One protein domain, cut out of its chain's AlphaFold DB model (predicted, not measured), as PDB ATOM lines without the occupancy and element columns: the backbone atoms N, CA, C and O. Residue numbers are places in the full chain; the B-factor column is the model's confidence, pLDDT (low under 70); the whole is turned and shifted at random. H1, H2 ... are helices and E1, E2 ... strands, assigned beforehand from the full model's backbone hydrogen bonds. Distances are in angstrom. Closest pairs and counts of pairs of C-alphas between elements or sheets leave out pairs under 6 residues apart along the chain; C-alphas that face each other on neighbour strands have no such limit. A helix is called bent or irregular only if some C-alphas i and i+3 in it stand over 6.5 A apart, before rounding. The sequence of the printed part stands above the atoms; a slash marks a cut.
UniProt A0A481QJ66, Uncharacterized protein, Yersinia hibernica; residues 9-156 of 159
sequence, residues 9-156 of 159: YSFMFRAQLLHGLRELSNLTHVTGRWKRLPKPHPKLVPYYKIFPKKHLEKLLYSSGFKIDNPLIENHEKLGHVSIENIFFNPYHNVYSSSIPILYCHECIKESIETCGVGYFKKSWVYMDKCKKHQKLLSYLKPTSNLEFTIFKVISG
ATOM      1  N   TYR A   9      21.977  38.983 -18.965       93.25
ATOM      2  CA  TYR A   9      20.709  39.134 -18.254       93.25
ATOM      3  C   TYR A   9      20.596  38.186 -17.062       93.25
ATOM      4  O   TYR A   9      20.258  38.618 -15.963       93.25
ATOM      5  N   SER A  10      20.935  36.911 -17.261       94.69
ATOM      6  CA  SER A  10      20.925  35.914 -16.192       94.69
ATOM      7  C   SER A  10      21.958  36.212 -15.111       94.69
ATOM      8  O   SER A  10      21.634  36.142 -13.926       94.69
ATOM      9  N   PHE A  11      23.169  36.615 -15.505       94.88
ATOM     10  CA  PHE A  11      24.223  36.983 -14.563       94.88
ATOM     11  C   PHE A  11      23.795  38.154 -13.664       94.88
ATOM     12  O   PHE A  11      23.898  38.068 -12.438       94.88
ATOM     13  N   MET A  12      23.260  39.227 -14.256       94.62
ATOM     14  CA  MET A  12      22.783  40.396 -13.505       94.62
ATOM     15  C   MET A  12      21.570  40.056 -12.635       94.62
ATOM     16  O   MET A  12      21.500  40.479 -11.481       94.62
ATOM     17  N   PHE A  13      20.639  39.251 -13.153       94.75
ATOM     18  CA  PHE A  13      19.470  38.802 -12.401       94.75
ATOM     19  C   PHE A  13      19.865  37.984 -11.168       94.75
ATOM     20  O   PHE A  13      19.406  38.260 -10.060       94.75
ATOM     21  N   ARG A  14      20.771  37.016 -11.324       93.38
ATOM     22  CA  ARG A  14      21.259  36.197 -10.209       93.38
ATOM     23  C   ARG A  14      22.052  37.007  -9.192       93.38
ATOM     24  O   ARG A  14      21.910  36.754  -7.999       93.38
ATOM     25  N   ALA A  15      22.833  37.995  -9.631       94.31
ATOM     26  CA  ALA A  15      23.484  38.934  -8.718       94.31
ATOM     27  C   ALA A  15      22.447  39.721  -7.896       94.31
ATOM     28  O   ALA A  15      22.593  39.861  -6.685       94.31
ATOM     29  N   GLN A  16      21.356  40.172  -8.514       94.88
ATOM     30  CA  GLN A  16      20.262  40.831  -7.796       94.88
ATOM     31  C   GLN A  16      19.579  39.918  -6.785       94.88
ATOM     32  O   GLN A  16      19.443  40.305  -5.624       94.88
ATOM     33  N   LEU A  17      19.242  38.690  -7.179       92.25
ATOM     34  CA  LEU A  17      18.650  37.707  -6.272       92.25
ATOM     35  C   LEU A  17      19.549  37.404  -5.070       92.25
ATOM     36  O   LEU A  17      19.064  37.406  -3.940       92.25
ATOM     37  N   LEU A  18      20.852  37.203  -5.297       92.56
ATOM     38  CA  LEU A  18      21.827  36.919  -4.238       92.56
ATOM     39  C   LEU A  18      21.896  38.042  -3.193       92.56
ATOM     40  O   LEU A  18      22.122  37.782  -2.016       92.56
ATOM     41  N   HIS A  19      21.668  39.285  -3.616       94.38
ATOM     42  CA  HIS A  19      21.671  40.463  -2.752       94.38
ATOM     43  C   HIS A  19      20.265  40.874  -2.273       94.38
ATOM     44  O   HIS A  19      20.091  41.975  -1.749       94.38
ATOM     45  N   GLY A  20      19.247  40.024  -2.459       93.75
ATOM     46  CA  GLY A  20      17.871  40.292  -2.024       93.75
ATOM     47  C   GLY A  20      17.156  41.401  -2.807       93.75
ATOM     48  O   GLY A  20      16.130  41.913  -2.358       93.75
ATOM     49  N   LEU A  21      17.671  41.785  -3.976       93.25
ATOM     50  CA  LEU A  21      17.112  42.823  -4.838       93.25
ATOM     51  C   LEU A  21      16.121  42.186  -5.815       93.25
ATOM     52  O   LEU A  21      16.511  41.485  -6.743       93.25
ATOM     53  N   ARG A  22      14.824  42.412  -5.594       85.81
ATOM     54  CA  ARG A  22      13.756  41.776  -6.387       85.81
ATOM     55  C   ARG A  22      13.276  42.605  -7.577       85.81
ATOM     56  O   ARG A  22      12.679  42.051  -8.483       85.81
ATOM     57  N   GLU A  23      13.522  43.908  -7.557       88.25
ATOM     58  CA  GLU A  23      13.100  44.865  -8.584       88.25
ATOM     59  C   GLU A  23      13.929  44.661  -9.865       88.25
ATOM     60  O   GLU A  23      15.156  44.655  -9.783       88.25
ATOM     61  N   LEU A  24      13.287  44.437 -11.023       89.56
ATOM     62  CA  LEU A  24      13.976  44.108 -12.281       89.56
ATOM     63  C   LEU A  24      13.804  45.140 -13.396       89.56
ATOM     64  O   LEU A  24      14.253  44.874 -14.511       89.56
ATOM     65  N   SER A  25      13.229  46.317 -13.156       89.75
ATOM     66  CA  SER A  25      13.055  47.345 -14.193       89.75
ATOM     67  C   SER A  25      14.377  47.779 -14.815       89.75
ATOM     68  O   SER A  25      14.395  48.257 -15.947       89.75
ATOM     69  N   ASN A  26      15.514  47.597 -14.144       90.94
ATOM     70  CA  ASN A  26      16.832  47.836 -14.727       90.94
ATOM     71  C   ASN A  26      17.207  46.802 -15.814       90.94
ATOM     72  O   ASN A  26      17.989  47.125 -16.710       90.94
ATOM     73  N   LEU A  27      16.621  45.602 -15.774       92.00
ATOM     74  CA  LEU A  27      16.833  44.504 -16.727       92.00
ATOM     75  C   LEU A  27      15.660  44.312 -17.699       92.00
ATOM     76  O   LEU A  27      15.878  43.854 -18.822       92.00
ATOM     77  N   THR A  28      14.431  44.641 -17.301       91.56
ATOM     78  CA  THR A  28      13.200  44.304 -18.030       91.56
ATOM     79  C   THR A  28      12.507  45.540 -18.597       91.56
ATOM     80  O   THR A  28      12.543  46.642 -18.050       91.56
ATOM     81  N   HIS A  29      11.924  45.373 -19.778       90.00
ATOM     82  CA  HIS A  29      11.115  46.365 -20.469       90.00
ATOM     83  C   HIS A  29       9.646  46.201 -20.063       90.00
ATOM     84  O   HIS A  29       9.208  45.086 -19.776       90.00
ATOM     85  N   VAL A  30       8.860  47.281 -20.140       86.62
ATOM     86  CA  VAL A  30       7.424  47.294 -19.784       86.62
ATOM     87  C   VAL A  30       6.588  46.257 -20.546       86.62
ATOM     88  O   VAL A  30       5.520  45.862 -20.103       86.62
ATOM     89  N   THR A  31       7.095  45.764 -21.676       88.38
ATOM     90  CA  THR A  31       6.470  44.716 -22.497       88.38
ATOM     91  C   THR A  31       6.784  43.291 -22.025       88.38
ATOM     92  O   THR A  31       6.600  42.360 -22.802       88.38
ATOM     93  N   GLY A  32       7.345  43.085 -20.832       89.62
ATOM     94  CA  GLY A  32       7.659  41.745 -20.320       89.62
ATOM     95  C   GLY A  32       8.876  41.074 -20.970       89.62
ATOM     96  O   GLY A  32       8.912  39.859 -21.123       89.62
ATOM     97  N   ARG A  33       9.839  41.872 -21.436       92.31
ATOM     98  CA  ARG A  33      10.981  41.452 -22.271       92.31
ATOM     99  C   ARG A  33      12.288  41.932 -21.650       92.31
ATOM    100  O   ARG A  33      12.243  42.845 -20.829       92.31
ATOM    101  N   TRP A  34      13.449  41.409 -22.044       91.94
ATOM    102  CA  TRP A  34      14.699  42.038 -21.600       91.94
ATOM    103  C   TRP A  34      14.878  43.392 -22.283       91.94
ATOM    104  O   TRP A  34      14.580  43.546 -23.472       91.94
ATOM    105  N   LYS A  35      15.406  44.374 -21.556       89.19
ATOM    106  CA  LYS A  35      15.921  45.605 -22.161       89.19
ATOM    107  C   LYS A  35      17.095  45.250 -23.057       89.19
ATOM    108  O   LYS A  35      17.988  44.514 -22.645       89.19
ATOM    109  N   ARG A  36      17.139  45.793 -24.274       84.75
ATOM    110  CA  ARG A  36      18.306  45.578 -25.141       84.75
ATOM    111  C   ARG A  36      19.581  46.099 -24.485       84.75
ATOM    112  O   ARG A  36      20.602  45.446 -24.591       84.75
ATOM    113  N   LEU A  37      19.497  47.223 -23.778       84.81
ATOM    114  CA  LEU A  37      20.593  47.773 -22.989       84.81
ATOM    115  C   LEU A  37      20.208  47.732 -21.499       84.81
ATOM    116  O   LEU A  37      19.499  48.630 -21.035       84.81
ATOM    117  N   PRO A  38      20.561  46.659 -20.764       89.00
ATOM    118  CA  PRO A  38      20.273  46.578 -19.339       89.00
ATOM    119  C   PRO A  38      21.181  47.522 -18.547       89.00
ATOM    120  O   PRO A  38      22.307  47.823 -18.945       89.00
ATOM    121  N   LYS A  39      20.687  47.957 -17.390       89.19
ATOM    122  CA  LYS A  39      21.421  48.805 -16.452       89.19
ATOM    123  C   LYS A  39      21.894  48.002 -15.253       89.19
ATOM    124  O   LYS A  39      21.146  47.138 -14.786       89.19
ATOM    125  N   PRO A  40      23.063  48.315 -14.678       92.19
ATOM    126  CA  PRO A  40      23.421  47.753 -13.392       92.19
ATOM    127  C   PRO A  40      22.477  48.330 -12.338       92.19
ATOM    128  O   PRO A  40      22.210  49.533 -12.314       92.19
ATOM    129  N   HIS A  41      21.983  47.487 -11.434       94.19
ATOM    130  CA  HIS A  41      21.342  48.005 -10.235       94.19
ATOM    131  C   HIS A  41      22.385  48.824  -9.441       94.19
ATOM    132  O   HIS A  41      23.479  48.302  -9.204       94.19
ATOM    133  N   PRO A  42      22.091  50.060  -8.984       93.06
ATOM    134  CA  PRO A  42      23.089  50.941  -8.363       93.06
ATOM    135  C   PRO A  42      23.865  50.286  -7.211       93.06
ATOM    136  O   PRO A  42      25.088  50.374  -7.144       93.06
ATOM    137  N   LYS A  43      23.160  49.536  -6.351       95.19
ATOM    138  CA  LYS A  43      23.755  48.802  -5.216       95.19
ATOM    139  C   LYS A  43      24.736  47.687  -5.616       95.19
ATOM    140  O   LYS A  43      25.505  47.245  -4.773       95.19
ATOM    141  N   LEU A  44      24.716  47.228  -6.869       95.56
ATOM    142  CA  LEU A  44      25.575  46.146  -7.364       95.56
ATOM    143  C   LEU A  44      26.765  46.635  -8.188       95.56
ATOM    144  O   LEU A  44      27.618  45.826  -8.543       95.56
ATOM    145  N   VAL A  45      26.885  47.938  -8.454       94.44
ATOM    146  CA  VAL A  45      28.075  48.482  -9.128       94.44
ATOM    147  C   VAL A  45      29.378  48.060  -8.423       94.44
ATOM    148  O   VAL A  45      30.284  47.592  -9.114       94.44
ATOM    149  N   PRO A  46      29.501  48.126  -7.076       94.50
ATOM    150  CA  PRO A  46      30.693  47.627  -6.387       94.50
ATOM    151  C   PRO A  46      30.915  46.121  -6.572       94.50
ATOM    152  O   PRO A  46      32.053  45.698  -6.742       94.50
ATOM    153  N   TYR A  47      29.841  45.324  -6.603       93.81
ATOM    154  CA  TYR A  47      29.917  43.883  -6.853       93.81
ATOM    155  C   TYR A  47      30.489  43.586  -8.242       93.81
ATOM    156  O   TYR A  47      31.344  42.723  -8.374       93.81
ATOM    157  N   TYR A  48      30.099  44.329  -9.280       93.81
ATOM    158  CA  TYR A  48      30.642  44.105 -10.623       93.81
ATOM    159  C   TYR A  48      32.123  44.492 -10.749       93.81
ATOM    160  O   TYR A  48      32.846  43.876 -11.530       93.81
ATOM    161  N   LYS A  49      32.603  45.465  -9.963       92.62
ATOM    162  CA  LYS A  49      34.003  45.928  -9.999       92.62
ATOM    163  C   LYS A  49      35.018  44.893  -9.508       92.62
ATOM    164  O   LYS A  49      36.193  45.023  -9.833       92.62
ATOM    165  N   ILE A  50      34.591  43.879  -8.751       92.69
ATOM    166  CA  ILE A  50      35.496  42.819  -8.274       92.69
ATOM    167  C   ILE A  50      35.882  41.838  -9.391       92.69
ATOM    168  O   ILE A  50      36.855  41.099  -9.258       92.69
ATOM    169  N   PHE A  51      35.114  41.797 -10.484       91.38
ATOM    170  CA  PHE A  51      35.375  40.890 -11.594       91.38
ATOM    171  C   PHE A  51      36.450  41.464 -12.525       91.38
ATOM    172  O   PHE A  51      36.416  42.655 -12.843       91.38
ATOM    173  N   PRO A  52      37.369  40.632 -13.049       91.00
ATOM    174  CA  PRO A  52      38.329  41.092 -14.042       91.00
ATOM    175  C   PRO A  52      37.617  41.656 -15.276       91.00
ATOM    176  O   PRO A  52      36.716  41.009 -15.813       91.00
ATOM    177  N   LYS A  53      38.074  42.808 -15.786       88.88
ATOM    178  CA  LYS A  53      37.483  43.481 -16.960       88.88
ATOM    179  C   LYS A  53      37.256  42.520 -18.137       88.88
ATOM    180  O   LYS A  53      36.144  42.437 -18.645       88.88
ATOM    181  N   LYS A  54      38.261  41.698 -18.470       86.62
ATOM    182  CA  LYS A  54      38.190  40.675 -19.534       86.62
ATOM    183  C   LYS A  54      37.025  39.687 -19.383       86.62
ATOM    184  O   LYS A  54      36.484  39.210 -20.378       86.62
ATOM    185  N   HIS A  55      36.618  39.367 -18.154       87.12
ATOM    186  CA  HIS A  55      35.465  38.494 -17.924       87.12
ATOM    187  C   HIS A  55      34.149  39.203 -18.238       87.12
ATOM    188  O   HIS A  55      33.284  38.620 -18.891       87.12
ATOM    189  N   LEU A  56      34.014  40.464 -17.821       89.81
ATOM    190  CA  LEU A  56      32.851  41.283 -18.158       89.81
ATOM    191  C   LEU A  56      32.760  41.493 -19.678       89.81
ATOM    192  O   LEU A  56      31.681  41.365 -20.249       89.81
ATOM    193  N   GLU A  57      33.896  41.692 -20.352       87.00
ATOM    194  CA  GLU A  57      33.979  41.758 -21.820       87.00
ATOM    195  C   GLU A  57      33.484  40.465 -22.480       87.00
ATOM    196  O   GLU A  57      32.642  40.506 -23.380       87.00
ATOM    197  N   LYS A  58      33.948  39.302 -21.999       85.06
ATOM    198  CA  LYS A  58      33.496  37.987 -22.486       85.06
ATOM    199  C   LYS A  58      31.983  37.825 -22.316       85.06
ATOM    200  O   LYS A  58      31.317  37.326 -23.228       85.06
ATOM    201  N   LEU A  59      31.420  38.256 -21.185       88.44
ATOM    202  CA  LEU A  59      29.981  38.189 -20.920       88.44
ATOM    203  C   LEU A  59      29.177  39.058 -21.904       88.44
ATOM    204  O   LEU A  59      28.195  38.579 -22.475       88.44
ATOM    205  N   LEU A  60      29.628  40.290 -22.167       86.25
ATOM    206  CA  LEU A  60      29.016  41.191 -23.153       86.25
ATOM    207  C   LEU A  60      29.069  40.610 -24.564       86.25
ATOM    208  O   LEU A  60      28.029  40.431 -25.202       86.25
ATOM    209  N   TYR A  61      30.271  40.260 -25.028       81.31
ATOM    210  CA  TYR A  61      30.489  39.755 -26.383       81.31
ATOM    211  C   TYR A  61      29.637  38.519 -26.656       81.31
ATOM    212  O   TYR A  61      28.967  38.383 -27.682       81.31
ATOM    213  N   SER A  62      29.629  37.607 -25.690       78.94
ATOM    214  CA  SER A  62      28.953  36.331 -25.837       78.94
ATOM    215  C   SER A  62      27.428  36.432 -25.704       78.94
ATOM    216  O   SER A  62      26.722  35.591 -26.263       78.94
ATOM    217  N   SER A  63      26.926  37.505 -25.081       81.69
ATOM    218  CA  SER A  63      25.506  37.897 -25.076       81.69
ATOM    219  C   SER A  63      25.088  38.682 -26.322       81.69
ATOM    220  O   SER A  63      23.934  39.083 -26.432       81.69
ATOM    221  N   GLY A  64      26.002  38.885 -27.275       76.62
ATOM    222  CA  GLY A  64      25.702  39.521 -28.551       76.62
ATOM    223  C   GLY A  64      25.867  41.037 -28.560       76.62
ATOM    224  O   GLY A  64      25.288  41.673 -29.430       76.62
ATOM    225  N   PHE A  65      26.639  41.621 -27.642       75.25
ATOM    226  CA  PHE A  65      27.040  43.029 -27.722       75.25
ATOM    227  C   PHE A  65      28.371  43.185 -28.459       75.25
ATOM    228  O   PHE A  65      29.257  42.336 -28.336       75.25
ATOM    229  N   LYS A  66      28.531  44.286 -29.196       67.75
ATOM    230  CA  LYS A  66      29.845  44.731 -29.666       67.75
ATOM    231  C   LYS A  66      30.394  45.697 -28.633       67.75
ATOM    232  O   LYS A  66      29.701  46.619 -28.219       67.75
ATOM    233  N   ILE A  67      31.618  45.464 -28.190       60.97
ATOM    234  CA  ILE A  67      32.317  46.446 -27.367       60.97
ATOM    235  C   ILE A  67      32.887  47.474 -28.331       60.97
ATOM    236  O   ILE A  67      33.386  47.067 -29.380       60.97
ATOM    237  N   ASP A  68      32.789  48.763 -28.006       59.62
ATOM    238  CA  ASP A  68      33.423  49.818 -28.796       59.62
ATOM    239  C   ASP A  68      34.923  49.544 -28.935       59.62
ATOM    240  O   ASP A  68      35.725  49.811 -28.044       59.62
ATOM    241  N   ASN A  69      35.280  48.927 -30.057       46.81
ATOM    242  CA  ASN A  69      36.634  48.622 -30.457       46.81
ATOM    243  C   ASN A  69      36.717  48.908 -31.964       46.81
ATOM    244  O   ASN A  69      36.044  48.218 -32.736       46.81
ATOM    245  N   PRO A  70      37.502  49.908 -32.399       42.69
ATOM    246  CA  PRO A  70      37.556  50.362 -33.794       42.69
ATOM    247  C   PRO A  70      38.100  49.324 -34.797       42.69
ATOM    248  O   PRO A  70      38.235  49.635 -35.971       42.69
ATOM    249  N   LEU A  71      38.417  48.098 -34.362       40.22
ATOM    250  CA  LEU A  71      39.096  47.075 -35.165       40.22
ATOM    251  C   LEU A  71      38.232  45.850 -35.520       40.22
ATOM    252  O   LEU A  71      38.742  44.919 -36.138       40.22
ATOM    253  N   ILE A  72      36.954  45.797 -35.120       42.91
ATOM    254  CA  ILE A  72      36.099  44.617 -35.354       42.91
ATOM    255  C   ILE A  72      34.794  45.020 -36.050       42.91
ATOM    256  O   ILE A  72      33.712  45.070 -35.458       42.91
ATOM    257  N   GLU A  73      34.896  45.262 -37.353       40.53
ATOM    258  CA  GLU A  73      33.760  45.282 -38.271       40.53
ATOM    259  C   GLU A  73      33.464  43.847 -38.724       40.53
ATOM    260  O   GLU A  73      34.216  43.280 -39.508       40.53
ATOM    261  N   ASN A  74      32.409  43.220 -38.185       36.16
ATOM    262  CA  ASN A  74      31.372  42.536 -38.981       36.16
ATOM    263  C   ASN A  74      30.374  41.703 -38.151       36.16
ATOM    264  O   ASN A  74      30.667  41.204 -37.064       36.16
ATOM    265  N   HIS A  75      29.177  41.577 -38.735       38.47
ATOM    266  CA  HIS A  75      27.952  40.861 -38.336       38.47
ATOM    267  C   HIS A  75      27.048  41.539 -37.290       38.47
ATOM    268  O   HIS A  75      27.484  41.964 -36.219       38.47
ATOM    269  N   GLU A  76      25.771  41.674 -37.649       46.19
ATOM    270  CA  GLU A  76      24.682  42.344 -36.925       46.19
ATOM    271  C   GLU A  76      24.483  41.758 -35.519       46.19
ATOM    272  O   GLU A  76      24.083  40.609 -35.344       46.19
ATOM    273  N   LYS A  77      24.800  42.547 -34.490       55.38
ATOM    274  CA  LYS A  77      24.715  42.192 -33.064       55.38
ATOM    275  C   LYS A  77      24.345  43.454 -32.273       55.38
ATOM    276  O   LYS A  77      24.630  44.534 -32.780       55.38
ATOM    277  N   LEU A  78      23.699  43.299 -31.104       59.09
ATOM    278  CA  LEU A  78      22.805  44.200 -30.319       59.09
ATOM    279  C   LEU A  78      23.206  45.679 -30.102       59.09
ATOM    280  O   LEU A  78      22.508  46.396 -29.385       59.09
ATOM    281  N   GLY A  79      24.269  46.154 -30.732       63.47
ATOM    282  CA  GLY A  79      24.777  47.512 -30.678       63.47
ATOM    283  C   GLY A  79      26.181  47.553 -30.095       63.47
ATOM    284  O   GLY A  79      26.677  46.575 -29.525       63.47
ATOM    285  N   HIS A  80      26.799  48.710 -30.274       67.38
ATOM    286  CA  HIS A  80      28.041  49.113 -29.642       67.38
ATOM    287  C   HIS A  80      27.773  49.551 -28.198       67.38
ATOM    288  O   HIS A  80      26.860  50.343 -27.957       67.38
ATOM    289  N   VAL A  81      28.509  48.998 -27.230       73.69
ATOM    290  CA  VAL A  81      28.366  49.321 -25.802       73.69
ATOM    291  C   VAL A  81      29.722  49.364 -25.105       73.69
ATOM    292  O   VAL A  81      30.635  48.605 -25.432       73.69
ATOM    293  N   SER A  82      29.833  50.194 -24.071       80.56
ATOM    294  CA  SER A  82      30.969  50.183 -23.152       80.56
ATOM    295  C   SER A  82      30.655  49.365 -21.895       80.56
ATOM    296  O   SER A  82      29.500  49.264 -21.461       80.56
ATOM    297  N   ILE A  83      31.688  48.780 -21.284       82.94
ATOM    298  CA  ILE A  83      31.564  48.077 -19.992       82.94
ATOM    299  C   ILE A  83      31.079  49.049 -18.926       82.94
ATOM    300  O   ILE A  83      30.257  48.701 -18.079       82.94
ATOM    301  N   GLU A  84      31.575  50.279 -18.998       84.00
ATOM    302  CA  GLU A  84      31.235  51.371 -18.109       84.00
ATOM    303  C   GLU A  84      29.723  51.593 -18.111       84.00
ATOM    304  O   GLU A  84      29.128  51.657 -17.039       84.00
ATOM    305  N   ASN A  85      29.076  51.586 -19.279       80.44
ATOM    306  CA  ASN A  85      27.627  51.739 -19.373       80.44
ATOM    307  C   ASN A  85      26.870  50.555 -18.754       80.44
ATOM    308  O   ASN A  85      25.961  50.766 -17.953       80.44
ATOM    309  N   ILE A  86      27.256  49.316 -19.062       85.31
ATOM    310  CA  ILE A  86      26.495  48.130 -18.631       85.31
ATOM    311  C   ILE A  86      26.706  47.772 -17.155       85.31
ATOM    312  O   ILE A  86      25.778  47.306 -16.495       85.31
ATOM    313  N   PHE A  87      27.912  47.965 -16.624       85.25
ATOM    314  CA  PHE A  87      28.264  47.483 -15.286       85.25
ATOM    315  C   PHE A  87      28.501  48.596 -14.273       85.25
ATOM    316  O   PHE A  87      28.312  48.360 -13.078       85.25
ATOM    317  N   PHE A  88      28.901  49.797 -14.704       86.50
ATOM    318  CA  PHE A  88      29.412  50.824 -13.785       86.50
ATOM    319  C   PHE A  88      28.634  52.144 -13.789       86.50
ATOM    320  O   PHE A  88      28.789  52.925 -12.852       86.50
ATOM    321  N   ASN A  89      27.764  52.375 -14.773       85.31
ATOM    322  CA  ASN A  89      26.961  53.585 -14.900       85.31
ATOM    323  C   ASN A  89      25.457  53.252 -14.860       85.31
ATOM    324  O   ASN A  89      24.865  52.920 -15.892       85.31
ATOM    325  N   PRO A  90      24.795  53.384 -13.699       80.25
ATOM    326  CA  PRO A  90      23.361  53.120 -13.585       80.25
ATOM    327  C   PRO A  90      22.482  54.192 -14.261       80.25
ATOM    328  O   PRO A  90      21.278  53.987 -14.437       80.25
ATOM    329  N   TYR A  91      23.057  55.324 -14.674       78.38
ATOM    330  CA  TYR A  91      22.319  56.502 -15.135       78.38
ATOM    331  C   TYR A  91      22.372  56.726 -16.654       78.38
ATOM    332  O   TYR A  91      21.872  57.738 -17.129       78.38
ATOM    333  N   HIS A  92      22.917  55.793 -17.443       71.81
ATOM    334  CA  HIS A  92      23.008  55.959 -18.901       71.81
ATOM    335  C   HIS A  92      21.628  55.982 -19.596       71.81
ATOM    336  O   HIS A  92      20.647  55.447 -19.077       71.81
ATOM    337  N   ASN A  93      21.522  56.588 -20.781       66.56
ATOM    338  CA  ASN A  93      20.256  56.634 -21.523       66.56
ATOM    339  C   ASN A  93      19.818  55.232 -21.977       66.56
ATOM    340  O   ASN A  93      20.619  54.452 -22.483       66.56
ATOM    341  N   VAL A  94      18.536  54.908 -21.789       61.66
ATOM    342  CA  VAL A  94      17.968  53.607 -22.177       61.66
ATOM    343  C   VAL A  94      17.477  53.693 -23.618       61.66
ATOM    344  O   VAL A  94      16.678  54.567 -23.942       61.66
ATOM    345  N   TYR A  95      17.878  52.746 -24.464       63.09
ATOM    346  CA  TYR A  95      17.193  52.521 -25.738       63.09
ATOM    347  C   TYR A  95      15.861  51.805 -25.491       63.09
ATOM    348  O   TYR A  95      15.829  50.783 -24.806       63.09
ATOM    349  N   SER A  96      14.772  52.285 -26.098       65.38
ATOM    350  CA  SER A  96      13.413  51.716 -25.964       65.38
ATOM    351  C   SER A  96      13.247  50.309 -26.560       65.38
ATOM    352  O   SER A  96      12.180  49.706 -26.481       65.38
ATOM    353  N   SER A  97      14.296  49.751 -27.165       80.62
ATOM    354  CA  SER A  97      14.262  48.413 -27.747       80.62
ATOM    355  C   SER A  97      14.328  47.304 -26.692       80.62
ATOM    356  O   SER A  97      15.021  47.409 -25.674       80.62
ATOM    357  N   SER A  98      13.664  46.188 -26.984       87.06
ATOM    358  CA  SER A  98      13.627  45.006 -26.126       87.06
ATOM    359  C   SER A  98      13.891  43.722 -26.911       87.06
ATOM    360  O   SER A  98      13.781  43.689 -28.140       87.06
ATOM    361  N   ILE A  99      14.236  42.652 -26.202       89.50
ATOM    362  CA  ILE A  99      14.488  41.319 -26.765       89.50
ATOM    363  C   ILE A  99      13.666  40.262 -26.008       89.50
ATOM    364  O   ILE A  99      13.374  40.446 -24.822       89.50
ATOM    365  N   PRO A 100      13.244  39.171 -26.666       91.94
ATOM    366  CA  PRO A 100      12.408  38.170 -26.019       91.94
ATOM    367  C   PRO A 100      13.179  37.450 -24.908       91.94
ATOM    368  O   PRO A 100      14.395  37.286 -24.987       91.94
ATOM    369  N   ILE A 101      12.457  36.986 -23.888       94.31
ATOM    370  CA  ILE A 101      13.012  36.081 -22.882       94.31
ATOM    371  C   ILE A 101      12.734  34.658 -23.368       94.31
ATOM    372  O   ILE A 101      11.590  34.203 -23.351       94.31
ATOM    373  N   LEU A 102      13.777  33.987 -23.848       95.00
ATOM    374  CA  LEU A 102      13.712  32.631 -24.390       95.00
ATOM    375  C   LEU A 102      14.472  31.658 -23.494       95.00
ATOM    376  O   LEU A 102      15.510  32.017 -22.931       95.00
ATOM    377  N   TYR A 103      13.976  30.429 -23.370       96.19
ATOM    378  CA  TYR A 103      14.615  29.403 -22.552       96.19
ATOM    379  C   TYR A 103      14.300  27.979 -22.999       96.19
ATOM    380  O   TYR A 103      13.343  27.723 -23.720       96.19
ATOM    381  N   CYS A 104      15.124  27.030 -22.562       96.81
ATOM    382  CA  CYS A 104      14.881  25.606 -22.749       96.81
ATOM    383  C   CYS A 104      14.705  24.938 -21.383       96.81
ATOM    384  O   CYS A 104      15.628  24.969 -20.571       96.81
ATOM    385  N   HIS A 105      13.546  24.318 -21.145       95.31
ATOM    386  CA  HIS A 105      13.237  23.645 -19.876       95.31
ATOM    387  C   HIS A 105      14.265  22.563 -19.520       95.31
ATOM    388  O   HIS A 105      14.697  22.480 -18.375       95.31
ATOM    389  N   GLU A 106      14.699  21.771 -20.504       96.25
ATOM    390  CA  GLU A 106      15.688  20.710 -20.290       96.25
ATOM    391  C   GLU A 106      17.048  21.293 -19.894       96.25
ATOM    392  O   GLU A 106      17.623  20.867 -18.899       96.25
ATOM    393  N   CYS A 107      17.528  22.337 -20.581       96.75
ATOM    394  CA  CYS A 107      18.759  23.019 -20.176       96.75
ATOM    395  C   CYS A 107      18.678  23.610 -18.768       96.75
ATOM    396  O   CYS A 107      19.677  23.578 -18.058       96.75
ATOM    397  N   ILE A 108      17.529  24.174 -18.384       96.69
ATOM    398  CA  ILE A 108      17.326  24.704 -17.034       96.69
ATOM    399  C   ILE A 108      17.462  23.576 -16.011       96.69
ATOM    400  O   ILE A 108      18.270  23.695 -15.090       96.69
ATOM    401  N   LYS A 109      16.737  22.469 -16.201       95.94
ATOM    402  CA  LYS A 109      16.799  21.309 -15.305       95.94
ATOM    403  C   LYS A 109      18.227  20.774 -15.175       95.94
ATOM    404  O   LYS A 109      18.730  20.653 -14.067       95.94
ATOM    405  N   GLU A 110      18.904  20.567 -16.301       96.12
ATOM    406  CA  GLU A 110      20.295  20.111 -16.321       96.12
ATOM    407  C   GLU A 110      21.230  21.080 -15.589       96.12
ATOM    408  O   GLU A 110      22.080  20.645 -14.827       96.12
ATOM    409  N   SER A 111      21.079  22.396 -15.785       95.56
ATOM    410  CA  SER A 111      21.910  23.379 -15.077       95.56
ATOM    411  C   SER A 111      21.668  23.407 -13.571       95.56
ATOM    412  O   SER A 111      22.602  23.638 -12.806       95.56
ATOM    413  N   ILE A 112      20.440  23.137 -13.124       95.06
ATOM    414  CA  ILE A 112      20.150  22.972 -11.699       95.06
ATOM    415  C   ILE A 112      20.870  21.731 -11.167       95.06
ATOM    416  O   ILE A 112      21.526  21.812 -10.133       95.06
ATOM    417  N   GLU A 113      20.804  20.615 -11.891       95.50
ATOM    418  CA  GLU A 113      21.450  19.357 -11.505       95.50
ATOM    419  C   GLU A 113      22.983  19.469 -11.468       95.50
ATOM    420  O   GLU A 113      23.610  18.950 -10.547       95.50
ATOM    421  N   THR A 114      23.599  20.160 -12.432       94.44
ATOM    422  CA  THR A 114      25.066  20.214 -12.555       94.44
ATOM    423  C   THR A 114      25.714  21.417 -11.876       94.44
ATOM    424  O   THR A 114      26.852  21.315 -11.421       94.44
ATOM    425  N   CYS A 115      25.026  22.558 -11.809       91.94
ATOM    426  CA  CYS A 115      25.568  23.816 -11.280       91.94
ATOM    427  C   CYS A 115      24.854  24.292 -10.003       91.94
ATOM    428  O   CYS A 115      25.212  25.341  -9.465       91.94
ATOM    429  N   GLY A 116      23.819  23.581  -9.541       91.56
ATOM    430  CA  GLY A 116      22.998  23.965  -8.388       91.56
ATOM    431  C   GLY A 116      22.049  25.140  -8.646       91.56
ATOM    432  O   GLY A 116      21.403  25.621  -7.718       91.56
ATOM    433  N   VAL A 117      21.974  25.649  -9.881       92.25
ATOM    434  CA  VAL A 117      21.163  26.823 -10.227       92.25
ATOM    435  C   VAL A 117      20.788  26.833 -11.707       92.25
ATOM    436  O   VAL A 117      21.626  26.575 -12.571       92.25
ATOM    437  N   GLY A 118      19.538  27.190 -12.007       95.06
ATOM    438  CA  GLY A 118      19.095  27.448 -13.372       95.06
ATOM    439  C   GLY A 118      19.558  28.817 -13.864       95.06
ATOM    440  O   GLY A 118      19.647  29.778 -13.099       95.06
ATOM    441  N   TYR A 119      19.858  28.933 -15.154       95.75
ATOM    442  CA  TYR A 119      20.303  30.200 -15.733       95.75
ATOM    443  C   TYR A 119      19.953  30.305 -17.219       95.75
ATOM    444  O   TYR A 119      19.837  29.301 -17.926       95.75
ATOM    445  N   PHE A 120      19.793  31.534 -17.717       95.38
ATOM    446  CA  PHE A 120      19.528  31.752 -19.141       95.38
ATOM    447  C   PHE A 120      20.828  31.735 -19.932       95.38
ATOM    448  O   PHE A 120      21.736  32.530 -19.663       95.38
ATOM    449  N   LYS A 121      20.897  30.869 -20.945       94.19
ATOM    450  CA  LYS A 121      22.074  30.759 -21.804       94.19
ATOM    451  C   LYS A 121      22.162  31.932 -22.771       94.19
ATOM    452  O   LYS A 121      21.175  32.354 -23.371       94.19
ATOM    453  N   LYS A 122      23.378  32.407 -23.001       91.06
ATOM    454  CA  LYS A 122      23.695  33.508 -23.921       91.06
ATOM    455  C   LYS A 122      23.224  33.290 -25.359       91.06
ATOM    456  O   LYS A 122      22.849  34.243 -26.028       91.06
ATOM    457  N   SER A 123      23.186  32.041 -25.829       89.75
ATOM    458  CA  SER A 123      22.700  31.712 -27.174       89.75
ATOM    459  C   SER A 123      21.213  31.991 -27.368       89.75
ATOM    460  O   SER A 123      20.780  32.217 -28.489       89.75
ATOM    461  N   TRP A 124      20.424  31.990 -26.293       92.50
ATOM    462  CA  TRP A 124      18.974  32.187 -26.363       92.50
ATOM    463  C   TRP A 124      18.578  33.641 -26.640       92.50
ATOM    464  O   TRP A 124      17.419  33.922 -26.899       92.50
ATOM    465  N   VAL A 125      19.540  34.566 -26.621       87.31
ATOM    466  CA  VAL A 125      19.325  35.980 -26.955       87.31
ATOM    467  C   VAL A 125      19.077  36.193 -28.456       87.31
ATOM    468  O   VAL A 125      18.391  37.139 -28.832       87.31
ATOM    469  N   TYR A 126      19.629  35.330 -29.313       82.06
ATOM    470  CA  TYR A 126      19.642  35.504 -30.775       82.06
ATOM    471  C   TYR A 126      19.268  34.233 -31.550       82.06
ATOM    472  O   TYR A 126      19.452  34.169 -32.762       82.06
ATOM    473  N   MET A 127      18.771  33.206 -30.864       85.38
ATOM    474  CA  MET A 127      18.337  31.952 -31.476       85.38
ATOM    475  C   MET A 127      16.922  31.619 -31.037       85.38
ATOM    476  O   MET A 127      16.521  31.968 -29.933       85.38
ATOM    477  N   ASP A 128      16.206  30.886 -31.877       88.31
ATOM    478  CA  ASP A 128      14.875  30.335 -31.625       88.31
ATOM    479  C   ASP A 128      14.909  28.848 -31.232       88.31
ATOM    480  O   ASP A 128      13.942  28.338 -30.675       88.31
ATOM    481  N   LYS A 129      16.029  28.155 -31.476       94.44
ATOM    482  CA  LYS A 129      16.225  26.725 -31.205       94.44
ATOM    483  C   LYS A 129      17.325  26.475 -30.170       94.44
ATOM    484  O   LYS A 129      18.426  27.027 -30.241       94.44
ATOM    485  N   CYS A 130      17.069  25.575 -29.225       96.06
ATOM    486  CA  CYS A 130      18.081  25.056 -28.314       96.06
ATOM    487  C   CYS A 130      19.098  24.195 -29.079       96.06
ATOM    488  O   CYS A 130      18.746  23.159 -29.639       96.06
ATOM    489  N   LYS A 131      20.380  24.582 -29.048       92.25
ATOM    490  CA  LYS A 131      21.469  23.821 -29.687       92.25
ATOM    491  C   LYS A 131      21.662  22.419 -29.102       92.25
ATOM    492  O   LYS A 131      22.034  21.512 -29.837       92.25
ATOM    493  N   LYS A 132      21.436  22.242 -27.798       95.81
ATOM    494  CA  LYS A 132      21.656  20.957 -27.119       95.81
ATOM    495  C   LYS A 132      20.504  19.986 -27.373       95.81
ATOM    496  O   LYS A 132      20.732  18.881 -27.843       95.81
ATOM    497  N   HIS A 133      19.271  20.424 -27.120       96.81
ATOM    498  CA  HIS A 133      18.079  19.565 -27.178       96.81
ATOM    499  C   HIS A 133      17.351  19.588 -28.521       96.81
ATOM    500  O   HIS A 133      16.363  18.889 -28.692       96.81
ATOM    501  N   GLN A 134      17.814  20.404 -29.471       95.62
ATOM    502  CA  GLN A 134      17.263  20.506 -30.825       95.62
ATOM    503  C   GLN A 134      15.754  20.832 -30.875       95.62
ATOM    504  O   GLN A 134      15.079  20.512 -31.852       95.62
ATOM    505  N   LYS A 135      15.238  21.540 -29.864       94.81
ATOM    506  CA  LYS A 135      13.837  21.982 -29.748       94.81
ATOM    507  C   LYS A 135      13.723  23.499 -29.822       94.81
ATOM    508  O   LYS A 135      14.685  24.197 -29.500       94.81
ATOM    509  N   LEU A 136      12.553  24.001 -30.213       96.62
ATOM    510  CA  LEU A 136      12.244  25.427 -30.106       96.62
ATOM    511  C   LEU A 136      12.352  25.881 -28.646       96.62
ATOM    512  O   LEU A 136      11.999  25.142 -27.723       96.62
ATOM    513  N   LEU A 137      12.877  27.082 -28.444       96.75
ATOM    514  CA  LEU A 137      12.942  27.716 -27.140       96.75
ATOM    515  C   LEU A 137      11.548  28.196 -26.737       96.75
ATOM    516  O   LEU A 137      10.823  28.798 -27.528       96.75
ATOM    517  N   SER A 138      11.204  27.967 -25.477       95.88
ATOM    518  CA  SER A 138      10.002  28.506 -24.862       95.88
ATOM    519  C   SER A 138      10.127  30.020 -24.733       95.88
ATOM    520  O   SER A 138      11.141  30.533 -24.254       95.88
ATOM    521  N   TYR A 139       9.076  30.734 -25.126       93.81
ATOM    522  CA  TYR A 139       8.944  32.168 -24.901       93.81
ATOM    523  C   TYR A 139       8.263  32.435 -23.562       93.81
ATOM    524  O   TYR A 139       7.152  31.963 -23.315       93.81
ATOM    525  N   LEU A 140       8.911  33.222 -22.706       92.31
ATOM    526  CA  LEU A 140       8.304  33.684 -21.466       92.31
ATOM    527  C   LEU A 140       7.335  34.826 -21.793       92.31
ATOM    528  O   LEU A 140       7.739  35.913 -22.214       92.31
ATOM    529  N   LYS A 141       6.037  34.548 -21.644       88.94
ATOM    530  CA  LYS A 141       4.976  35.516 -21.932       88.94
ATOM    531  C   LYS A 141       5.045  36.695 -20.952       88.94
ATOM    532  O   LYS A 141       5.329  36.477 -19.776       88.94
ATOM    533  N   PRO A 142       4.739  37.925 -21.395       85.94
ATOM    534  CA  PRO A 142       4.615  39.064 -20.494       85.94
ATOM    535  C   PRO A 142       3.566  38.796 -19.409       85.94
ATOM    536  O   PRO A 142       2.457  38.358 -19.711       85.94
ATOM    537  N   THR A 143       3.912  39.075 -18.154       86.88
ATOM    538  CA  THR A 143       3.017  38.929 -16.996       86.88
ATOM    539  C   THR A 143       3.185  40.110 -16.053       86.88
ATOM    540  O   THR A 143       4.270  40.686 -15.997       86.88
ATOM    541  N   SER A 144       2.165  40.411 -15.248       83.31
ATOM    542  CA  SER A 144       2.231  41.442 -14.197       83.31
ATOM    543  C   SER A 144       3.277  41.160 -13.112       83.31
ATOM    544  O   SER A 144       3.696  42.085 -12.430       83.31
ATOM    545  N   ASN A 145       3.705  39.902 -12.957       87.12
ATOM    546  CA  ASN A 145       4.723  39.483 -11.994       87.12
ATOM    547  C   ASN A 145       5.884  38.769 -12.705       87.12
ATOM    548  O   ASN A 145       6.176  37.595 -12.464       87.12
ATOM    549  N   LEU A 146       6.484  39.469 -13.669       89.12
ATOM    550  CA  LEU A 146       7.549  38.948 -14.525       89.12
ATOM    551  C   LEU A 146       8.737  38.437 -13.706       89.12
ATOM    552  O   LEU A 146       9.300  37.394 -14.022       89.12
ATOM    553  N   GLU A 147       9.089  39.147 -12.642       88.50
ATOM    554  CA  GLU A 147      10.169  38.825 -11.717       88.50
ATOM    555  C   GLU A 147       9.995  37.427 -11.121       88.50
ATOM    556  O   GLU A 147      10.906  36.597 -11.166       88.50
ATOM    557  N   PHE A 148       8.797  37.144 -10.610       89.69
ATOM    558  CA  PHE A 148       8.456  35.842 -10.053       89.69
ATOM    559  C   PHE A 148       8.412  34.751 -11.125       89.69
ATOM    560  O   PHE A 148       8.834  33.624 -10.873       89.69
ATOM    561  N   THR A 149       7.956  35.079 -12.334       91.56
ATOM    562  CA  THR A 149       7.948  34.150 -13.472       91.56
ATOM    563  C   THR A 149       9.374  33.774 -13.887       91.56
ATOM    564  O   THR A 149       9.684  32.593 -14.017       91.56
ATOM    565  N   ILE A 150      10.285  34.743 -14.019       92.94
ATOM    566  CA  ILE A 150      11.707  34.488 -14.310       92.94
ATOM    567  C   ILE A 150      12.328  33.645 -13.188       92.94
ATOM    568  O   ILE A 150      13.036  32.677 -13.470       92.94
ATOM    569  N   PHE A 151      12.032  33.969 -11.924       92.31
ATOM    570  CA  PHE A 151      12.497  33.194 -10.773       92.31
ATOM    571  C   PHE A 151      12.012  31.737 -10.813       92.31
ATOM    572  O   PHE A 151      12.811  30.824 -10.602       92.31
ATOM    573  N   LYS A 152      10.735  31.497 -11.132       91.81
ATOM    574  CA  LYS A 152      10.188  30.144 -11.313       91.81
ATOM    575  C   LYS A 152      10.936  29.366 -12.388       91.81
ATOM    576  O   LYS A 152      11.320  28.228 -12.119       91.81
ATOM    577  N   VAL A 153      11.218  29.995 -13.539       93.12
ATOM    578  CA  VAL A 153      11.997  29.359 -14.615       93.12
ATOM    579  C   VAL A 153      13.339  28.899 -14.073       93.12
ATOM    580  O   VAL A 153      13.642  27.717 -14.149       93.12
ATOM    581  N   ILE A 154      14.138  29.794 -13.490       93.31
ATOM    582  CA  ILE A 154      15.492  29.426 -13.040       93.31
ATOM    583  C   ILE A 154      15.502  28.496 -11.819       93.31
ATOM    584  O   ILE A 154      16.527  27.885 -11.528       93.31
ATOM    585  N   SER A 155      14.370  28.364 -11.129       90.94
ATOM    586  CA  SER A 155      14.171  27.404 -10.039       90.94
ATOM    587  C   SER A 155      13.670  26.043 -10.532       90.94
ATOM    588  O   SER A 155      13.448  25.149  -9.722       90.94
ATOM    589  N   GLY A 156      13.453  25.871 -11.841       85.38
ATOM    590  CA  GLY A 156      12.953  24.622 -12.422       85.38
ATOM    591  C   GLY A 156      11.468  24.361 -12.158       85.38
ATOM    592  O   GLY A 156      10.982  23.265 -12.431       85.38
TER     593      GLY A 156
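AT A GLANCE: This is residues 9 to 156 of the 159 residues of an uncharacterized protein of Yersinia hibernica (UniProt A0A481QJ66). Short helices gather in two groups, H2, H3 and H4 at one side and H5 and H7 at the other, with H1 between the groups and one long loop, residues 89 to 104, running from H4 in the first group to H5 in the second. The three-residue strand E1 lies near the middle too, and the loop of residues 63 to 82 swings out as far as 25 A from the mean of the C-alphas. The printed part has 148 residues, with seven named helices and one named strand in the order H1, E1, H2, H3, H4, H5, H6, H7; 61 residues, under half, are in named elements, and the class is mostly helix. It is compact, with a radius of gyration of the C-alphas of 15.1 A, and rounded, spanning 38 by 36 by 31 A.

HOW THE PARTS SIT: H1, residues 9 to 18, touches no helix. H2, residues 42 to 49, is close to H1 but not clearly touching; their closest C-alphas, of Gln 16 and Leu 44, are 7.5 A apart. H7, residues 146 to 154, and H1 are near each other, with 8 pairs of C-alphas within 10 A. E1, residues 33 to 35, pairs with no named strand; short antiparallel pairings join its residues 33 to 34 to residues 28 to 29, and its residues 34 to 35 to residues 98 to 99. H4, residues 83 to 88, touches H2 at a steep tilt of 65 degrees, opposite ways, closest at the C-alphas of Val 45 and Phe 88, 5.4 A. H3, residues 53 to 62, only just touches H4, with 3 pairs of C-alphas within 8 A, the closest those of Glu 57 and Ile 83 at 7.0 A. H6, residues 122 to 125, is close to H3 but not clearly touching; the closest C-alphas, of Ser 62 and Lys 122, are 6.3 A apart. H5, residues 105 to 115, and H7 only just touch, with 3 pairs within 8 A, and only at their ends; the closest C-alphas, of Ile 108 and Ile 154, are 6.5 A apart. H1, H3, H4, H5 and H7 have every O i to N i+4 pair within hydrogen-bond range, H2 has 2 of 4, and H6 is too short for such a pair.

IN THESE COORDINATES: H1 begins at C-alpha 9, (20.709, 39.134, -18.254), and is 14.2 A long; E1 measures 6.5 A. H2, 12.1 A, is irregular: C-alphas 43 and 46 are 7.1 A apart. H3 measures 14.2 A, H4 7.1 A, H5 15.0 A and H6 5.9 A. H7, 12.5 A, ends at C-alpha 154, (15.492, 29.426, -13.040).

THE WHOLE: The farthest C-alphas, of Leu 71 and Ser 144, are 42.8 A apart. The printed part has no cut. The links H1 to E1, H3 to H4, H4 to H5 and H6 to H7 are long. The mean pLDDT of the printed part is 85.6; residues 66 to 80 and 93 to 96 are under 70.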